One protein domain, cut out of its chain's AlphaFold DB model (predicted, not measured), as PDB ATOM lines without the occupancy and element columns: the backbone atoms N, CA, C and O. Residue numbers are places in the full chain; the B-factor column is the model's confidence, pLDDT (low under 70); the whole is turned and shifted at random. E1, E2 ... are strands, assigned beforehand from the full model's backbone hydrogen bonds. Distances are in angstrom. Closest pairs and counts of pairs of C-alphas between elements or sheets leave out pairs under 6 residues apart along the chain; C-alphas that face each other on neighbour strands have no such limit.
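What this domain is: This is residues 303 to 369 of the 531 residues of an uncharacterized protein of Parcubacteria bacterium DG_74_2 (UniProt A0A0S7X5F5). With little regular structure, this is a rod of irregular loops with one small hairpin of strands, E1 and E2, toward one end. The chain turns back at residues 320 to 324 at that end, then winds through loops to Gln 369 at the other. The printed part has 67 residues, with no named helix and two named strands, E1 then E2, antiparallel; the class is all strand, though these strands hold only 6 residues. It is loose, with a radius of gyration of the C-alphas of 14.0 A and spans of 51 by 16 by 13 A.

Where its parts are: E1, residues 303 to 305, is 7.1 A long and begins at C-alpha 303 (173.521, 161.631, 139.620). E2, residues 317 to 319, is 6.7 A long and ends at C-alpha 319 (175.433, 161.100, 135.529).

How they stand to each other: E1 and E2 form an antiparallel hairpin, their directions 151 degrees apart. C-alphas 305 and 317 face each other at 4.4 A. N 304 and O 318 are within hydrogen-bond range at 3.0 A.

The domain as a whole: The farthest C-alphas, of Ala 322 and Gln 369, are 51.5 A apart. The link from E1 to E2 is long, with 11 residues. The printed part has no cut. Residues 320 to 369 hold no named element. The mean pLDDT of the printed part is 87.2; residues 366, 368 and 369 are under 70.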
ATOM      1  N   THR A 303     174.524 161.051 140.508       92.38
ATOM      2  CA  THR A 303     173.521 161.631 139.620       92.38
ATOM      3  C   THR A 303     173.072 162.966 140.177       92.38
ATOM      4  O   THR A 303     173.002 163.168 141.387       92.38
ATOM      5  N   ARG A 304     172.761 163.905 139.286       91.56
ATOM      6  CA  ARG A 304     172.132 165.168 139.673       91.56
ATOM      7  C   ARG A 304     171.099 165.592 138.648       91.56
ATOM      8  O   ARG A 304     171.178 165.213 137.475       91.56
ATOM      9  N   SER A 305     170.177 166.445 139.073       92.94
ATOM     10  CA  SER A 305     169.185 167.037 138.184       92.94
ATOM     11  C   SER A 305     169.839 167.881 137.092       92.94
ATOM     12  O   SER A 305     170.863 168.549 137.282       92.94
ATOM     13  N   CYS A 306     169.237 167.848 135.914       93.75
ATOM     14  CA  CYS A 306     169.554 168.760 134.830       93.75
ATOM     15  C   CYS A 306     168.977 170.170 135.086       93.75
ATOM     16  O   CYS A 306     168.007 170.285 135.831       93.75
ATOM     17  N   PRO A 307     169.527 171.246 134.483       94.06
ATOM     18  CA  PRO A 307     169.071 172.620 134.737       94.06
ATOM     19  C   PRO A 307     167.590 172.884 134.430       94.06
ATOM     20  O   PRO A 307     166.915 173.557 135.203       94.06
ATOM     21  N   LEU A 308     167.084 172.353 133.314       93.31
ATOM     22  CA  LEU A 308     165.663 172.387 132.969       93.31
ATOM     23  C   LEU A 308     164.928 171.242 133.671       93.31
ATOM     24  O   LEU A 308     165.357 170.094 133.579       93.31
ATOM     25  N   GLN A 309     163.838 171.565 134.367       94.62
ATOM     26  CA  GLN A 309     162.995 170.605 135.099       94.62
ATOM     27  C   GLN A 309     161.492 170.857 134.900       94.62
ATOM     28  O   GLN A 309     160.670 170.233 135.565       94.62
ATOM     29  N   LEU A 310     161.131 171.782 134.009       89.12
ATOM     30  CA  LEU A 310     159.746 172.049 133.633       89.12
ATOM     31  C   LEU A 310     159.370 171.224 132.399       89.12
ATOM     32  O   LEU A 310     160.244 170.710 131.700       89.12
ATOM     33  N   GLY A 311     158.069 171.064 132.178       90.75
ATOM     34  CA  GLY A 311     157.558 170.424 130.976       90.75
ATOM     35  C   GLY A 311     158.100 169.024 130.726       90.75
ATOM     36  O   GLY A 311     158.206 168.190 131.631       90.75
ATOM     37  N   VAL A 312     158.454 168.762 129.470       92.00
ATOM     38  CA  VAL A 312     159.011 167.471 129.042       92.00
ATOM     39  C   VAL A 312     160.404 167.189 129.616       92.00
ATOM     40  O   VAL A 312     160.835 166.037 129.595       92.00
ATOM     41  N   CYS A 313     161.088 168.202 130.161       94.25
ATOM     42  CA  CYS A 313     162.404 168.070 130.790       94.25
ATOM     43  C   CYS A 313     162.344 167.558 132.235       94.25
ATOM     44  O   CYS A 313     163.390 167.253 132.816       94.25
ATOM     45  N   ALA A 314     161.155 167.490 132.838       92.81
ATOM     46  CA  ALA A 314     160.987 167.074 134.224       92.81
ATOM     47  C   ALA A 314     161.570 165.673 134.473       92.81
ATOM     48  O   ALA A 314     161.241 164.702 133.789       92.81
ATOM     49  N   GLY A 315     162.436 165.565 135.485       89.25
ATOM     50  CA  GLY A 315     163.083 164.308 135.859       89.25
ATOM     51  C   GLY A 315     164.331 163.964 135.044       89.25
ATOM     52  O   GLY A 315     164.921 162.911 135.275       89.25
ATOM     53  N   ALA A 316     164.774 164.828 134.125       92.81
ATOM     54  CA  ALA A 316     166.045 164.633 133.440       92.81
ATOM     55  C   ALA A 316     167.221 164.764 134.422       92.81
ATOM     56  O   ALA A 316     167.338 165.748 135.163       92.81
ATOM     57  N   THR A 317     168.124 163.785 134.393       94.00
ATOM     58  CA  THR A 317     169.322 163.721 135.239       94.00
ATOM     59  C   THR A 317     170.573 163.545 134.393       94.00
ATOM     60  O   THR A 317     170.540 162.880 133.359       94.00
ATOM     61  N   GLN A 318     171.695 164.074 134.868       93.94
ATOM     62  CA  GLN A 318     173.022 163.805 134.318       93.94
ATOM     63  C   GLN A 318     173.810 162.932 135.299       93.94
ATOM     64  O   GLN A 318     173.771 163.156 136.509       93.94
ATOM     65  N   ALA A 319     174.516 161.939 134.765       92.19
ATOM     66  CA  ALA A 319     175.433 161.100 135.529       92.19
ATOM     67  C   ALA A 319     176.838 161.709 135.532       92.19
ATOM     68  O   ALA A 319     177.233 162.347 134.543       92.19
ATOM     69  N   CYS A 320     177.595 161.494 136.606       92.50
ATOM     70  CA  CYS A 320     179.031 161.734 136.585       92.50
ATOM     71  C   CYS A 320     179.720 160.660 135.738       92.50
ATOM     72  O   CYS A 320     179.379 159.477 135.784       92.50
ATOM     73  N   THR A 321     180.660 161.054 134.888       89.25
ATOM     74  CA  THR A 321     181.472 160.120 134.113       89.25
ATOM     75  C   THR A 321     182.877 160.681 133.970       89.25
ATOM     76  O   THR A 321     183.084 161.660 133.257       89.25
ATOM     77  N   ALA A 322     183.844 160.020 134.614       85.50
ATOM     78  CA  ALA A 322     185.260 160.395 134.609       85.50
ATOM     79  C   ALA A 322     185.514 161.836 135.105       85.50
ATOM     80  O   ALA A 322     186.128 162.633 134.391       85.50
ATOM     81  N   GLY A 323     185.020 162.174 136.302       89.00
ATOM     82  CA  GLY A 323     185.201 163.488 136.927       89.00
ATOM     83  C   GLY A 323     184.505 164.636 136.204       89.00
ATOM     84  O   GLY A 323     184.962 165.780 136.229       89.00
ATOM     85  N   SER A 324     183.452 164.346 135.440       91.38
ATOM     86  CA  SER A 324     182.669 165.359 134.738       91.38
ATOM     87  C   SER A 324     181.226 164.927 134.550       91.38
ATOM     88  O   SER A 324     180.930 163.791 134.183       91.38
ATOM     89  N   TRP A 325     180.314 165.871 134.750       91.94
ATOM     90  CA  TRP A 325     178.901 165.643 134.504       91.94
ATOM     91  C   TRP A 325     178.626 165.503 133.006       91.94
ATOM     92  O   TRP A 325     179.040 166.338 132.196       91.94
ATOM     93  N   SER A 326     177.919 164.437 132.646       91.62
ATOM     94  CA  SER A 326     177.462 164.191 131.280       91.62
ATOM     95  C   SER A 326     176.504 165.281 130.780       91.62
ATOM     96  O   SER A 326     175.914 166.041 131.546       91.62
ATOM     97  N   THR A 327     176.344 165.372 129.460       91.88
ATOM     98  CA  THR A 327     175.347 166.262 128.859       91.88
ATOM     99  C   THR A 327     173.939 165.794 129.208       91.88
ATOM    100  O   THR A 327     173.646 164.606 129.099       91.88
ATOM    101  N   CYS A 328     173.060 166.734 129.544       93.38
ATOM    102  CA  CYS A 328     171.653 166.447 129.786       93.38
ATOM    103  C   CYS A 328     170.948 165.919 128.533       93.38
ATOM    104  O   CYS A 328     171.024 166.530 127.466       93.38
ATOM    105  N   ASP A 329     170.245 164.802 128.698       93.75
ATOM    106  CA  ASP A 329     169.296 164.271 127.727       93.75
ATOM    107  C   ASP A 329     167.879 164.520 128.257       93.75
ATOM    108  O   ASP A 329     167.457 163.918 129.243       93.75
ATOM    109  N   TYR A 330     167.170 165.449 127.616       93.44
ATOM    110  CA  TYR A 330     165.793 165.819 127.953       93.44
ATOM    111  C   TYR A 330     164.750 164.992 127.184       93.44
ATOM    112  O   TYR A 330     163.551 165.248 127.264       93.44
ATOM    113  N   GLY A 331     165.191 163.975 126.441       91.31
ATOM    114  CA  GLY A 331     164.314 163.068 125.723       91.31
ATOM    115  C   GLY A 331     163.810 163.601 124.376       91.31
ATOM    116  O   GLY A 331     164.149 164.695 123.930       91.31
ATOM    117  N   PRO A 332     162.993 162.795 123.674       92.62
ATOM    118  CA  PRO A 332     162.657 163.011 122.264       92.62
ATOM    119  C   PRO A 332     161.620 164.112 122.006       92.62
ATOM    120  O   PRO A 332     161.390 164.443 120.847       92.62
ATOM    121  N   TYR A 333     160.964 164.615 123.053       91.56
ATOM    122  CA  TYR A 333     159.967 165.687 122.958       91.56
ATOM    123  C   TYR A 333     160.557 167.063 123.281       91.56
ATOM    124  O   TYR A 333     159.869 168.056 123.102       91.56
ATOM    125  N   TYR A 334     161.808 167.116 123.751       94.88
ATOM    126  CA  TYR A 334     162.473 168.371 124.060       94.88
ATOM    127  C   TYR A 334     162.851 169.139 122.792       94.88
ATOM    128  O   TYR A 334     163.494 168.612 121.878       94.88
ATOM    129  N   GLU A 335     162.503 170.417 122.786       93.50
ATOM    130  CA  GLU A 335     162.786 171.397 121.758       93.50
ATOM    131  C   GLU A 335     163.697 172.474 122.350       93.50
ATOM    132  O   GLU A 335     163.421 173.088 123.371       93.50
ATOM    133  N   SER A 336     164.859 172.689 121.739       90.69
ATOM    134  CA  SER A 336     165.886 173.544 122.338       90.69
ATOM    135  C   SER A 336     165.513 175.030 122.277       90.69
ATOM    136  O   SER A 336     165.896 175.717 121.329       90.69
ATOM    137  N   GLY A 337     164.870 175.532 123.334       82.12
ATOM    138  CA  GLY A 337     164.653 176.957 123.617       82.12
ATOM    139  C   GLY A 337     163.608 177.657 122.750       82.12
ATOM    140  O   GLY A 337     163.564 178.886 122.740       82.12
ATOM    141  N   THR A 338     162.844 176.916 121.953       87.88
ATOM    142  CA  THR A 338     161.677 177.445 121.246       87.88
ATOM    143  C   THR A 338     160.695 176.315 121.023       87.88
ATOM    144  O   THR A 338     161.038 175.344 120.344       87.88
ATOM    145  N   GLU A 339     159.479 176.486 121.518       90.12
ATOM    146  CA  GLU A 339     158.375 175.591 121.218       90.12
ATOM    147  C   GLU A 339     157.862 175.786 119.782       90.12
ATOM    148  O   GLU A 339     157.491 176.871 119.329       90.12
ATOM    149  N   THR A 340     157.878 174.699 119.023       88.56
ATOM    150  CA  THR A 340     157.401 174.579 117.642       88.56
ATOM    151  C   THR A 340     156.229 173.610 117.528       88.56
ATOM    152  O   THR A 340     155.425 173.726 116.594       88.56
ATOM    153  N   THR A 341     156.085 172.685 118.480       87.56
ATOM    154  CA  THR A 341     154.917 171.805 118.598       87.56
ATOM    155  C   THR A 341     153.824 172.468 119.437       87.56
ATOM    156  O   THR A 341     153.571 172.100 120.566       87.56
ATOM    157  N   CYS A 342     153.129 173.434 118.842       87.31
ATOM    158  CA  CYS A 342     152.163 174.299 119.532       87.31
ATOM    159  C   CYS A 342     150.732 173.731 119.641       87.31
ATOM    160  O   CYS A 342     149.751 174.470 119.479       87.31
ATOM    161  N   ASN A 343     150.576 172.412 119.733       82.62
ATOM    162  CA  ASN A 343     149.256 171.779 119.803       82.62
ATOM    163  C   ASN A 343     149.216 170.414 120.507       82.62
ATOM    164  O   ASN A 343     148.252 169.661 120.294       82.62
ATOM    165  N   ASP A 344     150.241 170.060 121.278       79.69
ATOM    166  CA  ASP A 344     150.348 168.762 121.948       79.69
ATOM    167  C   ASP A 344     150.212 168.833 123.480       79.69
ATOM    168  O   ASP A 344     150.226 167.787 124.138       79.69
ATOM    169  N   MET A 345     149.928 170.026 124.016       75.81
ATOM    170  CA  MET A 345     149.699 170.332 125.435       75.81
ATOM    171  C   MET A 345     150.894 170.023 126.323       75.81
ATOM    172  O   MET A 345     150.729 169.668 127.497       75.81
ATOM    173  N   LYS A 346     152.093 170.113 125.763       83.69
ATOM    174  CA  LYS A 346     153.334 169.911 126.487       83.69
ATOM    175  C   LYS A 346     154.188 171.158 126.354       83.69
ATOM    176  O   LYS A 346     154.140 171.838 125.348       83.69
ATOM    177  N   ASP A 347     154.933 171.419 127.415       90.12
ATOM    178  CA  ASP A 347     155.969 172.444 127.468       90.12
ATOM    179  C   ASP A 347     157.228 171.789 126.891       90.12
ATOM    180  O   ASP A 347     157.944 171.055 127.591       90.12
ATOM    181  N   ASN A 348     157.375 171.899 125.570       93.31
ATOM    182  CA  ASN A 348     158.395 171.170 124.824       93.31
ATOM    183  C   ASN A 348     159.750 171.865 124.913       93.31
ATOM    184  O   ASN A 348     160.767 171.190 124.761       93.31
ATOM    185  N   ASP A 349     159.798 173.165 125.205       93.88
ATOM    186  CA  ASP A 349     161.053 173.892 125.402       93.88
ATOM    187  C   ASP A 349     161.442 174.148 126.866       93.88
ATOM    188  O   ASP A 349     162.571 174.575 127.146       93.88
ATOM    189  N   CYS A 350     160.580 173.714 127.784       94.06
ATOM    190  CA  CYS A 350     160.784 173.652 129.224       94.06
ATOM    191  C   CYS A 350     160.884 175.030 129.890       94.06
ATOM    192  O   CYS A 350     161.649 175.200 130.852       94.06
ATOM    193  N   ASP A 351     160.128 176.007 129.388       91.31
ATOM    194  CA  ASP A 351     160.052 177.373 129.915       91.31
ATOM    195  C   ASP A 351     158.867 177.601 130.881       91.31
ATOM    196  O   ASP A 351     158.791 178.626 131.575       91.31
ATOM    197  N   GLY A 352     158.007 176.588 131.019       87.38
ATOM    198  CA  GLY A 352     156.851 176.568 131.907       87.38
ATOM    199  C   GLY A 352     155.541 177.022 131.266       87.38
ATOM    200  O   GLY A 352     154.556 177.172 131.998       87.38
ATOM    201  N   LEU A 353     155.516 177.256 129.957       84.62
ATOM    202  CA  LEU A 353     154.322 177.565 129.178       84.62
ATOM    203  C   LEU A 353     154.026 176.415 128.205       84.62
ATOM    204  O   LEU A 353     154.890 175.611 127.898       84.62
ATOM    205  N   THR A 354     152.767 176.273 127.790       84.06
ATOM    206  CA  THR A 354     152.346 175.171 126.908       84.06
ATOM    207  C   THR A 354     151.541 175.703 125.738       84.06
ATOM    208  O   THR A 354     150.582 176.455 125.956       84.06
ATOM    209  N   ASP A 355     151.824 175.229 124.529       83.81
ATOM    210  CA  ASP A 355     151.110 175.554 123.300       83.81
ATOM    211  C   ASP A 355     150.791 177.065 123.207       83.81
ATOM    212  O   ASP A 355     151.652 177.924 123.268       83.81
ATOM    213  N   CYS A 356     149.513 177.430 123.094       80.81
ATOM    214  CA  CYS A 356     149.060 178.799 122.877       80.81
ATOM    215  C   CYS A 356     149.224 179.739 124.073       80.81
ATOM    216  O   CYS A 356     148.998 180.941 123.910       80.81
ATOM    217  N   ASP A 357     149.575 179.201 125.240       77.31
ATOM    218  CA  ASP A 357     149.959 180.005 126.396       77.31
ATOM    219  C   ASP A 357     151.452 180.391 126.328       77.31
ATOM    220  O   ASP A 357     151.867 181.324 127.018       77.31
ATOM    221  N   ASP A 358     152.236 179.741 125.457       79.12
ATOM    222  CA  ASP A 358     153.618 180.094 125.131       79.12
ATOM    223  C   ASP A 358     153.681 181.176 124.027       79.12
ATOM    224  O   ASP A 358     153.061 181.097 122.957       79.12
ATOM    225  N   GLY A 359     154.486 182.214 124.277       80.00
ATOM    226  CA  GLY A 359     154.794 183.269 123.317       80.00
ATOM    227  C   GLY A 359     155.491 182.771 122.045       80.00
ATOM    228  O   GLY A 359     155.303 183.378 120.985       80.00
ATOM    229  N   ASN A 360     156.228 181.660 122.106       83.88
ATOM    230  CA  ASN A 360     156.844 181.004 120.946       83.88
ATOM    231  C   ASN A 360     155.796 180.456 119.965       83.88
ATOM    232  O   ASN A 360     156.027 180.382 118.755       83.88
ATOM    233  N   CYS A 361     154.598 180.182 120.476       85.12
ATOM    234  CA  CYS A 361     153.483 179.590 119.758       85.12
ATOM    235  C   CYS A 361     152.379 180.583 119.375       85.12
ATOM    236  O   CYS A 361     151.394 180.202 118.739       85.12
ATOM    237  N   PHE A 362     152.546 181.874 119.673       78.06
ATOM    238  CA  PHE A 362     151.524 182.901 119.438       78.06
ATOM    239  C   PHE A 362     151.064 183.000 117.970       78.06
ATOM    240  O   PHE A 362     149.883 183.192 117.682       78.06
ATOM    241  N   GLU A 363     151.989 182.823 117.024       77.38
ATOM    242  CA  GLU A 363     151.711 182.856 115.579       77.38
ATOM    243  C   GLU A 363     151.397 181.464 115.002       77.38
ATOM    244  O   GLU A 363     151.209 181.304 113.789       77.38
ATOM    245  N   ALA A 364     151.338 180.427 115.844       77.19
ATOM    246  CA  ALA A 364     151.012 179.090 115.388       77.19
ATOM    247  C   ALA A 364     149.561 179.046 114.866       77.19
ATOM    248  O   ALA A 364     148.649 179.621 115.471       77.19
ATOM    249  N   PRO A 365     149.282 178.319 113.767       72.50
ATOM    250  CA  PRO A 365     147.922 178.171 113.244       72.50
ATOM    251  C   PRO A 365     146.911 177.631 114.270       72.50
ATOM    252  O   PRO A 365     145.723 177.921 114.167       72.50
ATOM    253  N   ALA A 366     147.373 176.861 115.260       67.12
ATOM    254  CA  ALA A 366     146.544 176.361 116.355       67.12
ATOM    255  C   ALA A 366     146.074 177.475 117.312       67.12
ATOM    256  O   ALA A 366     144.979 177.373 117.866       67.12
ATOM    257  N   CYS A 367     146.857 178.549 117.444       71.56
ATOM    258  CA  CYS A 367     146.704 179.604 118.449       71.56
ATOM    259  C   CYS A 367     146.095 180.902 117.904       71.56
ATOM    260  O   CYS A 367     145.694 181.781 118.658       71.56
ATOM    261  N   THR A 368     145.931 180.995 116.584       66.94
ATOM    262  CA  THR A 368     145.341 182.151 115.891       66.94
ATOM    263  C   THR A 368     143.846 181.980 115.572       66.94
ATOM    264  O   THR A 368     143.261 182.790 114.850       66.94
ATOM    265  N   GLN A 369     143.188 180.945 116.111       64.12
ATOM    266  CA  GLN A 369     141.757 180.714 115.895       64.12
ATOM    267  C   GLN A 369     140.908 181.611 116.810       64.12
ATOM    268  O   GLN A 369     140.886 181.438 118.026       64.12
TER     269      GLN A 369